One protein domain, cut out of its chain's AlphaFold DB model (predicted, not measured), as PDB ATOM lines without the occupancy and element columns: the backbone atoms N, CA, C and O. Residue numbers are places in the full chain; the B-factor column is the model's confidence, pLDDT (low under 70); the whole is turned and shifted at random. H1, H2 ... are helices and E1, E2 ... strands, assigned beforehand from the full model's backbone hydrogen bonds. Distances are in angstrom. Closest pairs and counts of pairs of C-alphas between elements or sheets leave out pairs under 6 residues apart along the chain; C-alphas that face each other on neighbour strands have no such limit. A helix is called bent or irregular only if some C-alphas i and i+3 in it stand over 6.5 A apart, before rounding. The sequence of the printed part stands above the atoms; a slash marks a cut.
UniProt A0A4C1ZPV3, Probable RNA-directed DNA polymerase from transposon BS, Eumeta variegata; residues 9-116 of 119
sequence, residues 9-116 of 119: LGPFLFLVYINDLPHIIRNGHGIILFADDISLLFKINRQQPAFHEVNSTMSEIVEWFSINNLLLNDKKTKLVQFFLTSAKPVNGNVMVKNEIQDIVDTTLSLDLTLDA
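What this domain is: This is residues 9 to 116 of the 119 residues of the protein "Probable RNA-directed DNA polymerase from transposon BS" of Eumeta variegata (UniProt A0A4C1ZPV3). One long helix, H3, runs along much of the length of an elongated model that also holds three small, separate two-strand hairpins: E1-E2 in the middle, E3-E4 packing on H3 through E3, and E5-E6 at a side away from H3. H1 sticks out at one end, and the unnamed stretch of residues 68 to 93 reaches the other end at Ser 86. The printed part has 108 residues, with three named helices and six named strands in the order H1 H2 E1 E2 H3 E3 E4 E5 E6. Each of the three sheets has two antiparallel strands, and the class is mixed, helices and strands. The whole is compact, with a radius of gyration of the C-alphas of 14.5 A, and spans 49 by 28 by 26 A.

How they stand to each other: H1, residues 9 to 18, and H2, residues 21 to 24, meet only through their link. E1, residues 30 to 34, and E2, residues 37 to 41, form a hairpin at 168 degrees, with N 32 and O 39 within hydrogen-bond range at 2.9 A. The closest C-alphas of H2 and E1, those of Pro 22 and Ile 31, are 6.3 A apart. H3, residues 50 to 67, touches H2 with residues 57 to 64 alone; the closest C-alphas, of Ile 24 and Glu 60, are 7.0 A apart. H3 is only just irregular: C-alphas 50 and 53 are 6.7 A apart. E3, residues 94 to 96, has 9 pairs of C-alphas within 8 A of H3, the closest those of Asn 55 and Val 94 at 5.8 A. E3 and E4, residues 99 to 101, form a hairpin at 131 degrees, with N 96 and O 99 2.9 A apart, within hydrogen-bond range. E5, residues 106 to 109, and E6, residues 112 to 115, form a hairpin at 154 degrees, with N 109 and O 112 within hydrogen-bond range at 2.8 A. E5 is apart from H3. In H1 every O i to N i+4 pair is within hydrogen-bond range, in H3 13 of 14 are, and H2 is too short for such a pair.

Where its parts are: H1 begins with C-alpha 9 at (23.527, 61.988, -38.751) and is 14.4 A long from first to last C-alpha. E1 measures 13.4 A and E2 13.5 A. H3 runs 27.1 A, from C-alpha 50 at (39.468, 24.334, -40.200) to C-alpha 67. E6 ends with C-alpha 115 at (20.535, 27.873, -47.361).

The domain as a whole: The C-alphas of Leu 9 and Ser 86, the two farthest apart, are 48.8 A from each other. The printed part has no cut. The link from H3 to E3, 26 residues, is long. Mean pLDDT of the printed part is 86.2, and residues 47 to 50 are under 70.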
ATOM      1  N   LEU A   9      22.107  62.271 -38.946       84.25
ATOM      2  CA  LEU A   9      23.527  61.988 -38.751       84.25
ATOM      3  C   LEU A   9      23.797  60.727 -37.928       84.25
ATOM      4  O   LEU A   9      24.899  60.202 -38.012       84.25
ATOM      5  N   GLY A  10      22.843  60.228 -37.137       85.44
ATOM      6  CA  GLY A  10      23.081  59.070 -36.268       85.44
ATOM      7  C   GLY A  10      23.521  57.815 -37.023       85.44
ATOM      8  O   GLY A  10      24.600  57.300 -36.730       85.44
ATOM      9  N   PRO A  11      22.759  57.362 -38.035       86.38
ATOM     10  CA  PRO A  11      23.151  56.224 -38.865       86.38
ATOM     11  C   PRO A  11      24.480  56.450 -39.595       86.38
ATOM     12  O   PRO A  11      25.312  55.553 -39.654       86.38
ATOM     13  N   PHE A  12      24.716  57.663 -40.103       87.06
ATOM     14  CA  PHE A  12      25.967  57.999 -40.784       87.06
ATOM     15  C   PHE A  12      27.178  57.913 -39.845       87.06
ATOM     16  O   PHE A  12      28.191  57.310 -40.190       87.06
ATOM     17  N   LEU A  13      27.070  58.475 -38.639       88.62
ATOM     18  CA  LEU A  13      28.131  58.414 -37.635       88.62
ATOM     19  C   LEU A  13      28.393  56.978 -37.180       88.62
ATOM     20  O   LEU A  13      29.547  56.623 -36.970       88.62
ATOM     21  N   PHE A  14      27.354  56.143 -37.078       88.50
ATOM     22  CA  PHE A  14      27.523  54.721 -36.786       88.50
ATOM     23  C   PHE A  14      28.272  53.982 -37.906       88.50
ATOM     24  O   PHE A  14      29.168  53.193 -37.621       88.50
ATOM     25  N   LEU A  15      27.976  54.284 -39.175       89.38
ATOM     26  CA  LEU A  15      28.719  53.717 -40.305       89.38
ATOM     27  C   LEU A  15      30.195  54.117 -40.275       89.38
ATOM     28  O   LEU A  15      31.052  53.265 -40.467       89.38
ATOM     29  N   VAL A  16      30.505  55.387 -39.993       90.50
ATOM     30  CA  VAL A  16      31.897  55.840 -39.817       90.50
ATOM     31  C   VAL A  16      32.560  55.125 -38.638       90.50
ATOM     32  O   VAL A  16      33.727  54.755 -38.731       90.50
ATOM     33  N   TYR A  17      31.812  54.905 -37.556       90.81
ATOM     34  CA  TYR A  17      32.294  54.263 -36.338       90.81
ATOM     35  C   TYR A  17      32.696  52.796 -36.528       90.81
ATOM     36  O   TYR A  17      33.698  52.377 -35.968       90.81
ATOM     37  N   ILE A  18      31.941  52.024 -37.315       92.94
ATOM     38  CA  ILE A  18      32.210  50.594 -37.549       92.94
ATOM     39  C   ILE A  18      33.178  50.341 -38.722       92.94
ATOM     40  O   ILE A  18      33.544  49.201 -39.002       92.94
ATOM     41  N   ASN A  19      33.574  51.379 -39.463       91.44
ATOM     42  CA  ASN A  19      34.253  51.222 -40.753       91.44
ATOM     43  C   ASN A  19      35.689  50.665 -40.656       91.44
ATOM     44  O   ASN A  19      36.277  50.289 -41.671       91.44
ATOM     45  N   ASP A  20      36.280  50.619 -39.465       92.50
ATOM     46  CA  ASP A  20      37.589  50.016 -39.214       92.50
ATOM     47  C   ASP A  20      37.508  48.510 -38.909       92.50
ATOM     48  O   ASP A  20      38.477  47.806 -39.195       92.50
ATOM     49  N   LEU A  21      36.360  47.991 -38.452       92.88
ATOM     50  CA  LEU A  21      36.135  46.562 -38.174       92.88
ATOM     51  C   LEU A  21      36.604  45.622 -39.305       92.88
ATOM     52  O   LEU A  21      37.222  44.599 -38.998       92.88
ATOM     53  N   PRO A  22      36.409  45.926 -40.607       92.62
ATOM     54  CA  PRO A  22      36.870  45.050 -41.677       92.62
ATOM     55  C   PRO A  22      38.378  44.785 -41.695       92.62
ATOM     56  O   PRO A  22      38.801  43.760 -42.224       92.62
ATOM     57  N   HIS A  23      39.192  45.656 -41.091       91.50
ATOM     58  CA  HIS A  23      40.648  45.492 -41.036       91.50
ATOM     59  C   HIS A  23      41.093  44.337 -40.126       91.50
ATOM     60  O   HIS A  23      42.241  43.902 -40.213       91.50
ATOM     61  N   ILE A  24      40.200  43.811 -39.279       90.31
ATOM     62  CA  ILE A  24      40.460  42.615 -38.463       90.31
ATOM     63  C   ILE A  24      40.487  41.353 -39.328       90.31
ATOM     64  O   ILE A  24      41.177  40.385 -39.016       90.31
ATOM     65  N   ILE A  25      39.768  41.356 -40.450       88.62
ATOM     66  CA  ILE A  25      39.621  40.180 -41.299       88.62
ATOM     67  C   ILE A  25      40.862  40.007 -42.171       88.62
ATOM     68  O   ILE A  25      41.195  40.851 -43.002       88.62
ATOM     69  N   ARG A  26      41.545  38.875 -41.995       81.62
ATOM     70  CA  ARG A  26      42.781  38.528 -42.710       81.62
ATOM     71  C   ARG A  26      42.542  37.404 -43.726       81.62
ATOM     72  O   ARG A  26      41.464  36.820 -43.804       81.62
ATOM     73  N   ASN A  27      43.571  37.100 -44.517       71.94
ATOM     74  CA  ASN A  27      43.709  35.837 -45.261       71.94
ATOM     75  C   ASN A  27      42.578  35.486 -46.252       71.94
ATOM     76  O   ASN A  27      42.228  34.324 -46.444       71.94
ATOM     77  N   GLY A  28      42.014  36.479 -46.944       75.44
ATOM     78  CA  GLY A  28      41.036  36.228 -48.011       75.44
ATOM     79  C   GLY A  28      39.666  35.743 -47.523       75.44
ATOM     80  O   GLY A  28      38.856  35.297 -48.349       75.44
ATOM     81  N   HIS A  29      39.415  35.835 -46.215       87.44
ATOM     82  CA  HIS A  29      38.083  35.879 -45.626       87.44
ATOM     83  C   HIS A  29      37.374  37.186 -46.016       87.44
ATOM     84  O   HIS A  29      38.006  38.151 -46.445       87.44
ATOM     85  N   GLY A  30      36.051  37.194 -45.918       90.62
ATOM     86  CA  GLY A  30      35.209  38.331 -46.258       90.62
ATOM     87  C   GLY A  30      34.408  38.821 -45.062       90.62
ATOM     88  O   GLY A  30      34.108  38.065 -44.142       90.62
ATOM     89  N   ILE A  31      34.027  40.089 -45.116       92.62
ATOM     90  CA  ILE A  31      33.096  40.716 -44.184       92.62
ATOM     91  C   ILE A  31      32.174  41.637 -44.957       92.62
ATOM     92  O   ILE A  31      32.595  42.328 -45.886       92.62
ATOM     93  N   ILE A  32      30.907  41.613 -44.577       91.25
ATOM     94  CA  ILE A  32      29.865  42.476 -45.111       91.25
ATOM     95  C   ILE A  32      29.264  43.197 -43.914       91.25
ATOM     96  O   ILE A  32      28.812  42.549 -42.969       91.25
ATOM     97  N   LEU A  33      29.296  44.525 -43.961       91.38
ATOM     98  CA  LEU A  33      28.683  45.402 -42.972       91.38
ATOM     99  C   LEU A  33      27.486  46.088 -43.617       91.38
ATOM    100  O   LEU A  33      27.618  46.685 -44.688       91.38
ATOM    101  N   PHE A  34      26.333  46.020 -42.966       88.81
ATOM    102  CA  PHE A  34      25.141  46.729 -43.399       88.81
ATOM    103  C   PHE A  34      24.389  47.243 -42.178       88.81
ATOM    104  O   PHE A  34      23.708  46.484 -41.495       88.81
ATOM    105  N   ALA A  35      24.533  48.542 -41.901       85.69
ATOM    106  CA  ALA A  35      24.095  49.119 -40.633       85.69
ATOM    107  C   ALA A  35      24.608  48.262 -39.456       85.69
ATOM    108  O   ALA A  35      25.817  48.060 -39.353       85.69
ATOM    109  N   ASP A  36      23.724  47.788 -38.578       85.38
ATOM    110  CA  ASP A  36      24.043  46.951 -37.419       85.38
ATOM    111  C   ASP A  36      24.221  45.454 -37.732       85.38
ATOM    112  O   ASP A  36      24.694  44.712 -36.869       85.38
ATOM    113  N   ASP A  37      23.919  45.015 -38.957       89.56
ATOM    114  CA  ASP A  37      24.114  43.633 -39.390       89.56
ATOM    115  C   ASP A  37      25.532  43.393 -39.925       89.56
ATOM    116  O   ASP A  37      26.085  44.157 -40.724       89.56
ATOM    117  N   ILE A  38      26.116  42.267 -39.504       91.44
ATOM    118  CA  ILE A  38      27.473  41.853 -39.865       91.44
ATOM    119  C   ILE A  38      27.437  40.410 -40.341       91.44
ATOM    120  O   ILE A  38      27.006  39.515 -39.617       91.44
ATOM    121  N   SER A  39      27.944  40.170 -41.547       92.44
ATOM    122  CA  SER A  39      28.155  38.823 -42.077       92.44
ATOM    123  C   SER A  39      29.641  38.567 -42.281       92.44
ATOM    124  O   SER A  39      30.333  39.359 -42.917       92.44
ATOM    125  N   LEU A  40      30.125  37.440 -41.762       92.25
ATOM    126  CA  LEU A  40      31.514  37.004 -41.883       92.25
ATOM    127  C   LEU A  40      31.584  35.779 -42.789       92.25
ATOM    128  O   LEU A  40      30.832  34.821 -42.612       92.25
ATOM    129  N   LEU A  41      32.499  35.804 -43.752       92.06
ATOM    130  CA  LEU A  41      32.688  34.743 -44.731       92.06
ATOM    131  C   LEU A  41      34.084  34.142 -44.592       92.06
ATOM    132  O   LEU A  41      35.083  34.760 -44.956       92.06
ATOM    133  N   PHE A  42      34.149  32.897 -44.138       89.69
ATOM    134  CA  PHE A  42      35.407  32.180 -43.963       89.69
ATOM    135  C   PHE A  42      35.649  31.198 -45.108       89.69
ATOM    136  O   PHE A  42      34.782  30.400 -45.468       89.69
ATOM    137  N   LYS A  43      36.861  31.227 -45.666       87.06
ATOM    138  CA  LYS A  43      37.333  30.227 -46.632       87.06
ATOM    139  C   LYS A  43      38.127  29.179 -45.874       87.06
ATOM    140  O   LYS A  43      39.243  29.442 -45.450       87.06
ATOM    141  N   ILE A  44      37.541  28.002 -45.707       81.88
ATOM    142  CA  ILE A  44      38.114  26.949 -44.871       81.88
ATOM    143  C   ILE A  44      38.831  25.905 -45.730       81.88
ATOM    144  O   ILE A  44      38.223  25.271 -46.597       81.88
ATOM    145  N   ASN A  45      40.112  25.665 -45.438       78.19
ATOM    146  CA  ASN A  45      40.841  24.519 -45.973       78.19
ATOM    147  C   ASN A  45      40.636  23.290 -45.074       78.19
ATOM    148  O   ASN A  45      41.020  23.279 -43.907       78.19
ATOM    149  N   ARG A  46      40.082  22.217 -45.646       72.25
ATOM    150  CA  ARG A  46      39.799  20.949 -44.950       72.25
ATOM    151  C   ARG A  46      41.044  20.219 -44.438       72.25
ATOM    152  O   ARG A  46      40.911  19.329 -43.608       72.25
ATOM    153  N   GLN A  47      42.221  20.534 -44.973       69.94
ATOM    154  CA  GLN A  47      43.483  19.872 -44.623       69.94
ATOM    155  C   GLN A  47      44.157  20.469 -43.378       69.94
ATOM    156  O   GLN A  47      45.110  19.892 -42.865       69.94
ATOM    157  N   GLN A  48      43.680  21.617 -42.898       67.06
ATOM    158  CA  GLN A  48      44.157  22.284 -41.685       67.06
ATOM    159  C   GLN A  48      43.086  22.198 -40.589       67.06
ATOM    160  O   GLN A  48      41.953  21.813 -40.893       67.06
ATOM    161  N   PRO A  49      43.394  22.533 -39.319       69.25
ATOM    162  CA  PRO A  49      42.369  22.713 -38.293       69.25
ATOM    163  C   PRO A  49      41.424  23.856 -38.696       69.25
ATOM    164  O   PRO A  49      41.598  25.010 -38.317       69.25
ATOM    165  N   ALA A  50      40.414  23.489 -39.482       68.69
ATOM    166  CA  ALA A  50      39.468  24.334 -40.200       68.69
ATOM    167  C   ALA A  50      38.870  25.469 -39.362       68.69
ATOM    168  O   ALA A  50      38.621  26.558 -39.866       68.69
ATOM    169  N   PHE A  51      38.647  25.201 -38.077       80.94
ATOM    170  CA  PHE A  51      37.977  26.108 -37.155       80.94
ATOM    171  C   PHE A  51      38.927  26.901 -36.268       80.94
ATOM    172  O   PHE A  51      38.469  27.787 -35.557       80.94
ATOM    173  N   HIS A  52      40.230  26.616 -36.280       84.50
ATOM    174  CA  HIS A  52      41.178  27.396 -35.487       84.50
ATOM    175  C   HIS A  52      41.236  28.843 -35.984       84.50
ATOM    176  O   HIS A  52      41.136  29.768 -35.186       84.50
ATOM    177  N   GLU A  53      41.329  29.035 -37.301       85.19
ATOM    178  CA  GLU A  53      41.333  30.369 -37.909       85.19
ATOM    179  C   GLU A  53      40.009  31.102 -37.658       85.19
ATOM    180  O   GLU A  53      40.020  32.227 -37.169       85.19
ATOM    181  N   VAL A  54      38.874  30.418 -37.855       88.56
ATOM    182  CA  VAL A  54      37.538  30.971 -37.568       88.56
ATOM    183  C   VAL A  54      37.422  31.418 -36.110       88.56
ATOM    184  O   VAL A  54      36.992  32.536 -35.846       88.56
ATOM    185  N   ASN A  55      37.826  30.572 -35.159       90.06
ATOM    186  CA  ASN A  55      37.776  30.901 -33.735       90.06
ATOM    187  C   ASN A  55      38.709  32.060 -33.379       90.06
ATOM    188  O   ASN A  55      38.295  32.950 -32.644       90.06
ATOM    189  N   SER A  56      39.925  32.087 -33.932       89.75
ATOM    190  CA  SER A  56      40.869  33.190 -33.726       89.75
ATOM    191  C   SER A  56      40.277  34.516 -34.200       89.75
ATOM    192  O   SER A  56      40.249  35.482 -33.443       89.75
ATOM    193  N   THR A  57      39.733  34.559 -35.419       90.44
ATOM    194  CA  THR A  57      39.096  35.770 -35.950       90.44
ATOM    195  C   THR A  57      37.852  36.156 -35.151       90.44
ATOM    196  O   THR A  57      37.657  37.334 -34.868       90.44
ATOM    197  N   MET A  58      37.024  35.194 -34.731       91.19
ATOM    198  CA  MET A  58      35.869  35.488 -33.875       91.19
ATOM    199  C   MET A  58      36.282  36.067 -32.519       91.19
ATOM    200  O   MET A  58      35.609  36.974 -32.030       91.19
ATOM    201  N   SER A  59      37.385  35.603 -31.926       92.31
ATOM    202  CA  SER A  59      37.935  36.196 -30.705       92.31
ATOM    203  C   SER A  59      38.370  37.647 -30.915       92.31
ATOM    204  O   SER A  59      37.983  38.498 -30.117       92.31
ATOM    205  N   GLU A  60      39.082  37.949 -32.006       93.00
ATOM    206  CA  GLU A  60      39.490  39.324 -32.347       93.00
ATOM    207  C   GLU A  60      38.277  40.245 -32.565       93.00
ATOM    208  O   GLU A  60      38.264  41.387 -32.107       93.00
ATOM    209  N   ILE A  61      37.211  39.746 -33.200       92.94
ATOM    210  CA  ILE A  61      35.967  40.507 -33.393       92.94
ATOM    211  C   ILE A  61      35.271  40.770 -32.057       92.94
ATOM    212  O   ILE A  61      34.854  41.896 -31.794       92.94
ATOM    213  N   VAL A  62      35.141  39.756 -31.197       93.19
ATOM    214  CA  VAL A  62      34.534  39.922 -29.867       93.19
ATOM    215  C   VAL A  62      35.318  40.939 -29.033       93.19
ATOM    216  O   VAL A  62      34.711  41.777 -28.364       93.19
ATOM    217  N   GLU A  63      36.649  40.902 -29.102       94.12
ATOM    218  CA  GLU A  63      37.518  41.879 -28.448       94.12
ATOM    219  C   GLU A  63      37.312  43.289 -29.012       94.12
ATOM    220  O   GLU A  63      37.116  44.227 -28.238       94.12
ATOM    221  N   TRP A  64      37.260  43.450 -30.337       94.81
ATOM    222  CA  TRP A  64      37.000  44.748 -30.963       94.81
ATOM    223  C   TRP A  64      35.649  45.324 -30.544       94.81
ATOM    224  O   TRP A  64      35.580  46.499 -30.191       94.81
ATOM    225  N   PHE A  65      34.594  44.503 -30.497       93.75
ATOM    226  CA  PHE A  65      33.286  44.911 -29.978       93.75
ATOM    227  C   PHE A  65      33.387  45.405 -28.530       93.75
ATOM    228  O   PHE A  65      32.828  46.448 -28.196       93.75
ATOM    229  N   SER A  66      34.137  44.689 -27.687       93.69
ATOM    230  CA  SER A  66      34.359  45.055 -26.284       93.69
ATOM    231  C   SER A  66      35.090  46.397 -26.142       93.69
ATOM    232  O   SER A  66      34.610  47.285 -25.440       93.69
ATOM    233  N   ILE A  67      36.202  46.587 -26.864       94.88
ATOM    234  CA  ILE A  67      36.986  47.838 -26.871       94.88
ATOM    235  C   ILE A  67      36.127  49.018 -27.342       94.88
ATOM    236  O   ILE A  67      36.198  50.116 -26.788       94.88
ATOM    237  N   ASN A  68      35.269  48.772 -28.331       93.12
ATOM    238  CA  ASN A  68      34.353  49.751 -28.900       93.12
ATOM    239  C   ASN A  68      33.040  49.901 -28.109       93.12
ATOM    240  O   ASN A  68      32.130  50.610 -28.522       93.12
ATOM    241  N   ASN A  69      32.913  49.286 -26.927       92.94
ATOM    242  CA  ASN A  69      31.700  49.356 -26.104       92.94
ATOM    243  C   ASN A  69      30.413  48.983 -26.877       92.94
ATOM    244  O   ASN A  69      29.333  49.515 -26.606       92.94
ATOM    245  N   LEU A  70      30.531  48.077 -27.849       92.12
ATOM    246  CA  LEU A  70      29.433  47.516 -28.622       92.12
ATOM    247  C   LEU A  70      29.060  46.137 -28.076       92.12
ATOM    248  O   LEU A  70      29.896  45.365 -27.604       92.12
ATOM    249  N   LEU A  71      27.780  45.791 -28.185       90.12
ATOM    250  CA  LEU A  71      27.276  44.490 -27.766       90.12
ATOM    251  C   LEU A  71      27.038  43.606 -28.989       90.12
ATOM    252  O   LEU A  71      26.100  43.829 -29.748       90.12
ATOM    253  N   LEU A  72      27.857  42.565 -29.147       90.00
ATOM    254  CA  LEU A  72      27.576  41.491 -30.100       90.00
ATOM    255  C   LEU A  72      26.387  40.657 -29.602       90.00
ATOM    256  O   LEU A  72      26.378  40.240 -28.444       90.00
ATOM    257  N   ASN A  73      25.406  40.381 -30.458       89.25
ATOM    258  CA  ASN A  73      24.257  39.551 -30.100       89.25
ATOM    259  C   ASN A  73      24.536  38.066 -30.386       89.25
ATOM    260  O   ASN A  73      24.141  37.539 -31.420       89.25
ATOM    261  N   ASP A  74      25.202  37.396 -29.448       85.75
ATOM    262  CA  ASP A  74      25.562  35.972 -29.494       85.75
ATOM    263  C   ASP A  74      24.378  35.042 -29.803       85.75
ATOM    264  O   ASP A  74      24.534  34.117 -30.595       85.75
ATOM    265  N   LYS A  75      23.180  35.327 -29.278       86.25
ATOM    266  CA  LYS A  75      21.966  34.530 -29.548       86.25
ATOM    267  C   LYS A  75      21.473  34.632 -30.992       86.25
ATOM    268  O   LYS A  75      20.870  33.685 -31.512       86.25
ATOM    269  N   LYS A  76      21.668  35.797 -31.619       86.94
ATOM    270  CA  LYS A  76      21.300  36.046 -33.020       86.94
ATOM    271  C   LYS A  76      22.407  35.671 -33.998       86.94
ATOM    272  O   LYS A  76      22.094  35.466 -35.166       86.94
ATOM    273  N   THR A  77      23.653  35.544 -33.552       90.12
ATOM    274  CA  THR A  77      24.738  35.026 -34.385       90.12
ATOM    275  C   THR A  77      24.403  33.600 -34.821       90.12
ATOM    276  O   THR A  77      24.038  32.758 -34.004       90.12
ATOM    277  N   LYS A  78      24.481  33.336 -36.126       89.81
ATOM    278  CA  LYS A  78      24.241  32.015 -36.716       89.81
ATOM    279  C   LYS A  78      25.417  31.624 -37.589       89.81
ATOM    280  O   LYS A  78      25.968  32.460 -38.301       89.81
ATOM    281  N   LEU A  79      25.782  30.346 -37.537       90.44
ATOM    282  CA  LEU A  79      26.831  29.779 -38.370       90.44
ATOM    283  C   LEU A  79      26.202  28.913 -39.458       90.44
ATOM    284  O   LEU A  79      25.477  27.968 -39.156       90.44
ATOM    285  N   VAL A  80      26.520  29.204 -40.717       90.19
ATOM    286  CA  VAL A  80      26.103  28.392 -41.866       90.19
ATOM    287  C   VAL A  80      27.344  27.850 -42.556       90.19
ATOM    288  O   VAL A  80      28.288  28.591 -42.832       90.19
ATOM    289  N   GLN A  81      27.349  26.548 -42.832       88.62
ATOM    290  CA  GLN A  81      28.428  25.899 -43.568       88.62
ATOM    291  C   GLN A  81      28.003  25.631 -45.006       88.62
ATOM    292  O   GLN A  81      27.081  24.859 -45.253       88.62
ATOM    293  N   PHE A  82      28.738  26.199 -45.957       87.06
ATOM    294  CA  PHE A  82      28.555  25.914 -47.376       87.06
ATOM    295  C   PHE A  82      29.592  24.894 -47.844       87.06
ATOM    296  O   PHE A  82      30.792  25.028 -47.584       87.06
ATOM    297  N   PHE A  83      29.143  23.871 -48.562       82.69
ATOM    298  CA  PHE A  83      30.013  22.866 -49.160       82.69
ATOM    299  C   PHE A  83      29.456  22.406 -50.504       82.69
ATOM    300  O   PHE A  83      28.252  22.406 -50.743       82.69
ATOM    301  N   LEU A  84      30.358  22.001 -51.399       81.31
ATOM    302  CA  LEU A  84      29.968  21.369 -52.657       81.31
ATOM    303  C   LEU A  84      29.276  20.034 -52.368       81.31
ATOM    304  O   LEU A  84      29.650  19.331 -51.432       81.31
ATOM    305  N   THR A  85      28.316  19.646 -53.209       74.25
ATOM    306  CA  THR A  85      27.482  18.444 -53.020       74.25
ATOM    307  C   THR A  85      28.293  17.154 -52.855       74.25
ATOM    308  O   THR A  85      27.860  16.226 -52.178       74.25
ATOM    309  N   SER A  86      29.487  17.087 -53.447       76.81
ATOM    310  CA  SER A  86      30.405  15.944 -53.361       76.81
ATOM    311  C   SER A  86      31.231  15.897 -52.069       76.81
ATOM    312  O   SER A  86      31.977  14.944 -51.839       76.81
ATOM    313  N   ALA A  87      31.137  16.923 -51.228       75.06
ATOM    314  CA  ALA A  87      32.079  17.184 -50.161       75.06
ATOM    315  C   ALA A  87      31.375  17.100 -48.795       75.06
ATOM    316  O   ALA A  87      30.357  17.737 -48.567       75.06
ATOM    317  N   LYS A  88      31.927  16.328 -47.849       73.81
ATOM    318  CA  LYS A  88      31.337  16.179 -46.500       73.81
ATOM    319  C   LYS A  88      31.437  17.477 -45.678       73.81
ATOM    320  O   LYS A  88      32.431  18.188 -45.873       73.81
ATOM    321  N   PRO A  89      30.486  17.770 -44.774       73.75
ATOM    322  CA  PRO A  89      30.621  18.864 -43.815       73.75
ATOM    323  C   PRO A  89      31.840  18.639 -42.914       73.75
ATOM    324  O   PRO A  89      32.256  17.499 -42.680       73.75
ATOM    325  N   VAL A  90      32.444  19.733 -42.450       75.31
ATOM    326  CA  VAL A  90      33.588  19.675 -41.535       75.31
ATOM    327  C   VAL A  90      33.058  19.843 -40.119       75.31
ATOM    328  O   VAL A  90      32.428  20.850 -39.804       75.31
ATOM    329  N   ASN A  91      33.329  18.860 -39.264       73.19
ATOM    330  CA  ASN A  91      32.979  18.951 -37.854       73.19
ATOM    331  C   ASN A  91      33.934  19.909 -37.146       73.19
ATOM    332  O   ASN A  91      35.156  19.758 -37.225       73.19
ATOM    333  N   GLY A  92      33.369  20.860 -36.418       74.25
ATOM    334  CA  GLY A  92      34.105  21.698 -35.493       74.25
ATOM    335  C   GLY A  92      33.201  22.726 -34.846       74.25
ATOM    336  O   GLY A  92      32.121  23.035 -35.347       74.25
ATOM    337  N   ASN A  93      33.662  23.219 -33.705       82.94
ATOM    338  CA  ASN A  93      32.912  24.148 -32.879       82.94
ATOM    339  C   ASN A  93      33.452  25.555 -33.117       82.94
ATOM    340  O   ASN A  93      34.668  25.772 -33.064       82.94
ATOM    341  N   VAL A  94      32.547  26.501 -33.352       85.50
ATOM    342  CA  VAL A  94      32.863  27.930 -33.334       85.50
ATOM    343  C   VAL A  94      32.400  28.499 -32.004       85.50
ATOM    344  O   VAL A  94      31.257  28.286 -31.609       85.50
ATOM    345  N   MET A  95      33.288  29.203 -31.313       86.31
ATOM    346  CA  MET A  95      33.007  29.851 -30.041       86.31
ATOM    347  C   MET A  95      32.812  31.348 -30.243       86.31
ATOM    348  O   MET A  95      33.634  32.023 -30.862       86.31
ATOM    349  N   VAL A  96      31.745  31.881 -29.658       85.94
ATOM    350  CA  VAL A  96      31.461  33.315 -29.607       85.94
ATOM    351  C   VAL A  96      31.138  33.657 -28.164       85.94
ATOM    352  O   VAL A  96      30.197  33.105 -27.606       85.94
ATOM    353  N   LYS A  97      31.934  34.535 -27.539       83.12
ATOM    354  CA  LYS A  97      31.795  34.891 -26.111       83.12
ATOM    355  C   LYS A  97      31.728  33.670 -25.169       83.12
ATOM    356  O   LYS A  97      30.980  33.672 -24.200       83.12
ATOM    357  N   ASN A  98      32.520  32.637 -25.456       80.94
ATOM    358  CA  ASN A  98      32.551  31.353 -24.739       80.94
ATOM    359  C   ASN A  98      31.295  30.474 -24.891       80.94
ATOM    360  O   ASN A  98      31.213  29.434 -24.240       80.94
ATOM    361  N   GLU A  99      30.359  30.825 -25.773       85.44
ATOM    362  CA  GLU A  99      29.255  29.947 -26.162       85.44
ATOM    363  C   GLU A  99      29.554  29.275 -27.504       85.44
ATOM    364  O   GLU A  99      30.066  29.904 -28.435       85.44
ATOM    365  N   ILE A 100      29.257  27.977 -27.596       85.31
ATOM    366  CA  ILE A 100      29.366  27.231 -28.853       85.31
ATOM    367  C   ILE A 100      28.185  27.627 -29.729       85.31
ATOM    368  O   ILE A 100      27.037  27.537 -29.303       85.31
ATOM    369  N   GLN A 101      28.480  28.050 -30.952       87.38
ATOM    370  CA  GLN A 101      27.461  28.424 -31.915       87.38
ATOM    371  C   GLN A 101      26.933  27.207 -32.662       87.38
ATOM    372  O   GLN A 101      27.703  26.405 -33.200       87.38
ATOM    373  N   ASP A 102      25.608  27.117 -32.729       83.50
ATOM    374  CA  ASP A 102      24.924  26.092 -33.500       83.50
ATOM    375  C   ASP A 102      25.141  26.318 -34.998       83.50
ATOM    376  O   ASP A 102      24.976  27.426 -35.525       83.50
ATOM    377  N   ILE A 103      25.484  25.235 -35.696       86.69
ATOM    378  CA  ILE A 103      25.483  25.206 -37.155       86.69
ATOM    379  C   ILE A 103      24.034  25.027 -37.602       86.69
ATOM    380  O   ILE A 103      23.385  24.049 -37.230       86.69
ATOM    381  N   VAL A 104      23.536  25.963 -38.407       89.06
ATOM    382  CA  VAL A 104      22.176  25.930 -38.951       89.06
ATOM    383  C   VAL A 104      22.203  25.710 -40.460       89.06
ATOM    384  O   VAL A 104      23.099  26.189 -41.157       89.06
ATOM    385  N   ASP A 105      21.196  24.998 -40.968       86.31
ATOM    386  CA  ASP A 105      21.038  24.755 -42.406       86.31
ATOM    387  C   ASP A 105      20.573  26.010 -43.154       86.31
ATOM    388  O   ASP A 105      20.887  26.178 -44.328       86.31
ATOM    389  N   THR A 106      19.843  26.903 -42.485       86.44
ATOM    390  CA  THR A 106      19.260  28.091 -43.111       86.44
ATOM    391  C   THR A 106      19.332  29.285 -42.160       86.44
ATOM    392  O   THR A 106      19.091  29.142 -40.960       86.44
ATOM    393  N   THR A 107      19.628  30.476 -42.683       89.69
ATOM    394  CA  THR A 107      19.555  31.738 -41.929       89.69
ATOM    395  C   THR A 107      19.019  32.879 -42.791       89.69
ATOM    396  O   THR A 107      19.110  32.838 -44.016       89.69
ATOM    397  N   LEU A 108      18.485  33.914 -42.146       86.19
ATOM    398  CA  LEU A 108      18.139  35.177 -42.794       86.19
ATOM    399  C   LEU A 108      19.340  36.131 -42.692       86.19
ATOM    400  O   LEU A 108      19.910  36.278 -41.611       86.19
ATOM    401  N   SER A 109      19.722  36.771 -43.795       85.50
ATOM    402  CA  SER A 109      20.711  37.853 -43.831       85.50
ATOM    403  C   SER A 109      20.254  38.900 -44.840       85.50
ATOM    404  O   SER A 109      20.080  38.571 -46.011       85.50
ATOM    405  N   LEU A 110      20.030  40.140 -44.395       85.69
ATOM    406  CA  LEU A 110      19.586  41.256 -45.248       85.69
ATOM    407  C   LEU A 110      18.345  40.920 -46.089       85.69
ATOM    408  O   LEU A 110      18.333  41.109 -47.303       85.69
ATOM    409  N   ASP A 111      17.332  40.343 -45.438       85.62
ATOM    410  CA  ASP A 111      16.089  39.851 -46.052       85.62
ATOM    411  C   ASP A 111      16.269  38.731 -47.100       85.62
ATOM    412  O   ASP A 111      15.298  38.265 -47.701       85.62
ATOM    413  N   LEU A 112      17.492  38.227 -47.282       86.50
ATOM    414  CA  LEU A 112      17.788  37.052 -48.091       86.50
ATOM    415  C   LEU A 112      17.821  35.810 -47.207       86.50
ATOM    416  O   LEU A 112      18.417  35.793 -46.129       86.50
ATOM    417  N   THR A 113      17.203  34.735 -47.687       87.31
ATOM    418  CA  THR A 113      17.337  33.417 -47.064       87.31
ATOM    419  C   THR A 113      18.567  32.725 -47.640       87.31
ATOM    420  O   THR A 113      18.621  32.446 -48.836       87.31
ATOM    421  N   LEU A 114      19.555  32.460 -46.790       87.44
ATOM    422  CA  LEU A 114      20.750  31.696 -47.129       87.44
ATOM    423  C   LEU A 114      20.550  30.250 -46.683       87.44
ATOM    424  O   LEU A 114      20.357  30.006 -45.494       87.44
ATOM    425  N   ASP A 115      20.621  29.311 -47.624       86.88
ATOM    426  CA  ASP A 115      20.535  27.873 -47.361       86.88
ATOM    427  C   ASP A 115      21.887  27.197 -47.612       86.88
ATOM    428  O   ASP A 115      22.557  27.463 -48.612       86.88
ATOM    429  N   ALA A 116      22.285  26.300 -46.711       82.31
ATOM    430  CA  ALA A 116      23.532  25.547 -46.788       82.31
ATOM    431  C   ALA A 116      23.632  24.707 -48.074       82.31
ATOM    432  O   ALA A 116      24.735  24.418 -48.553       82.31
TER     433      ALA A 116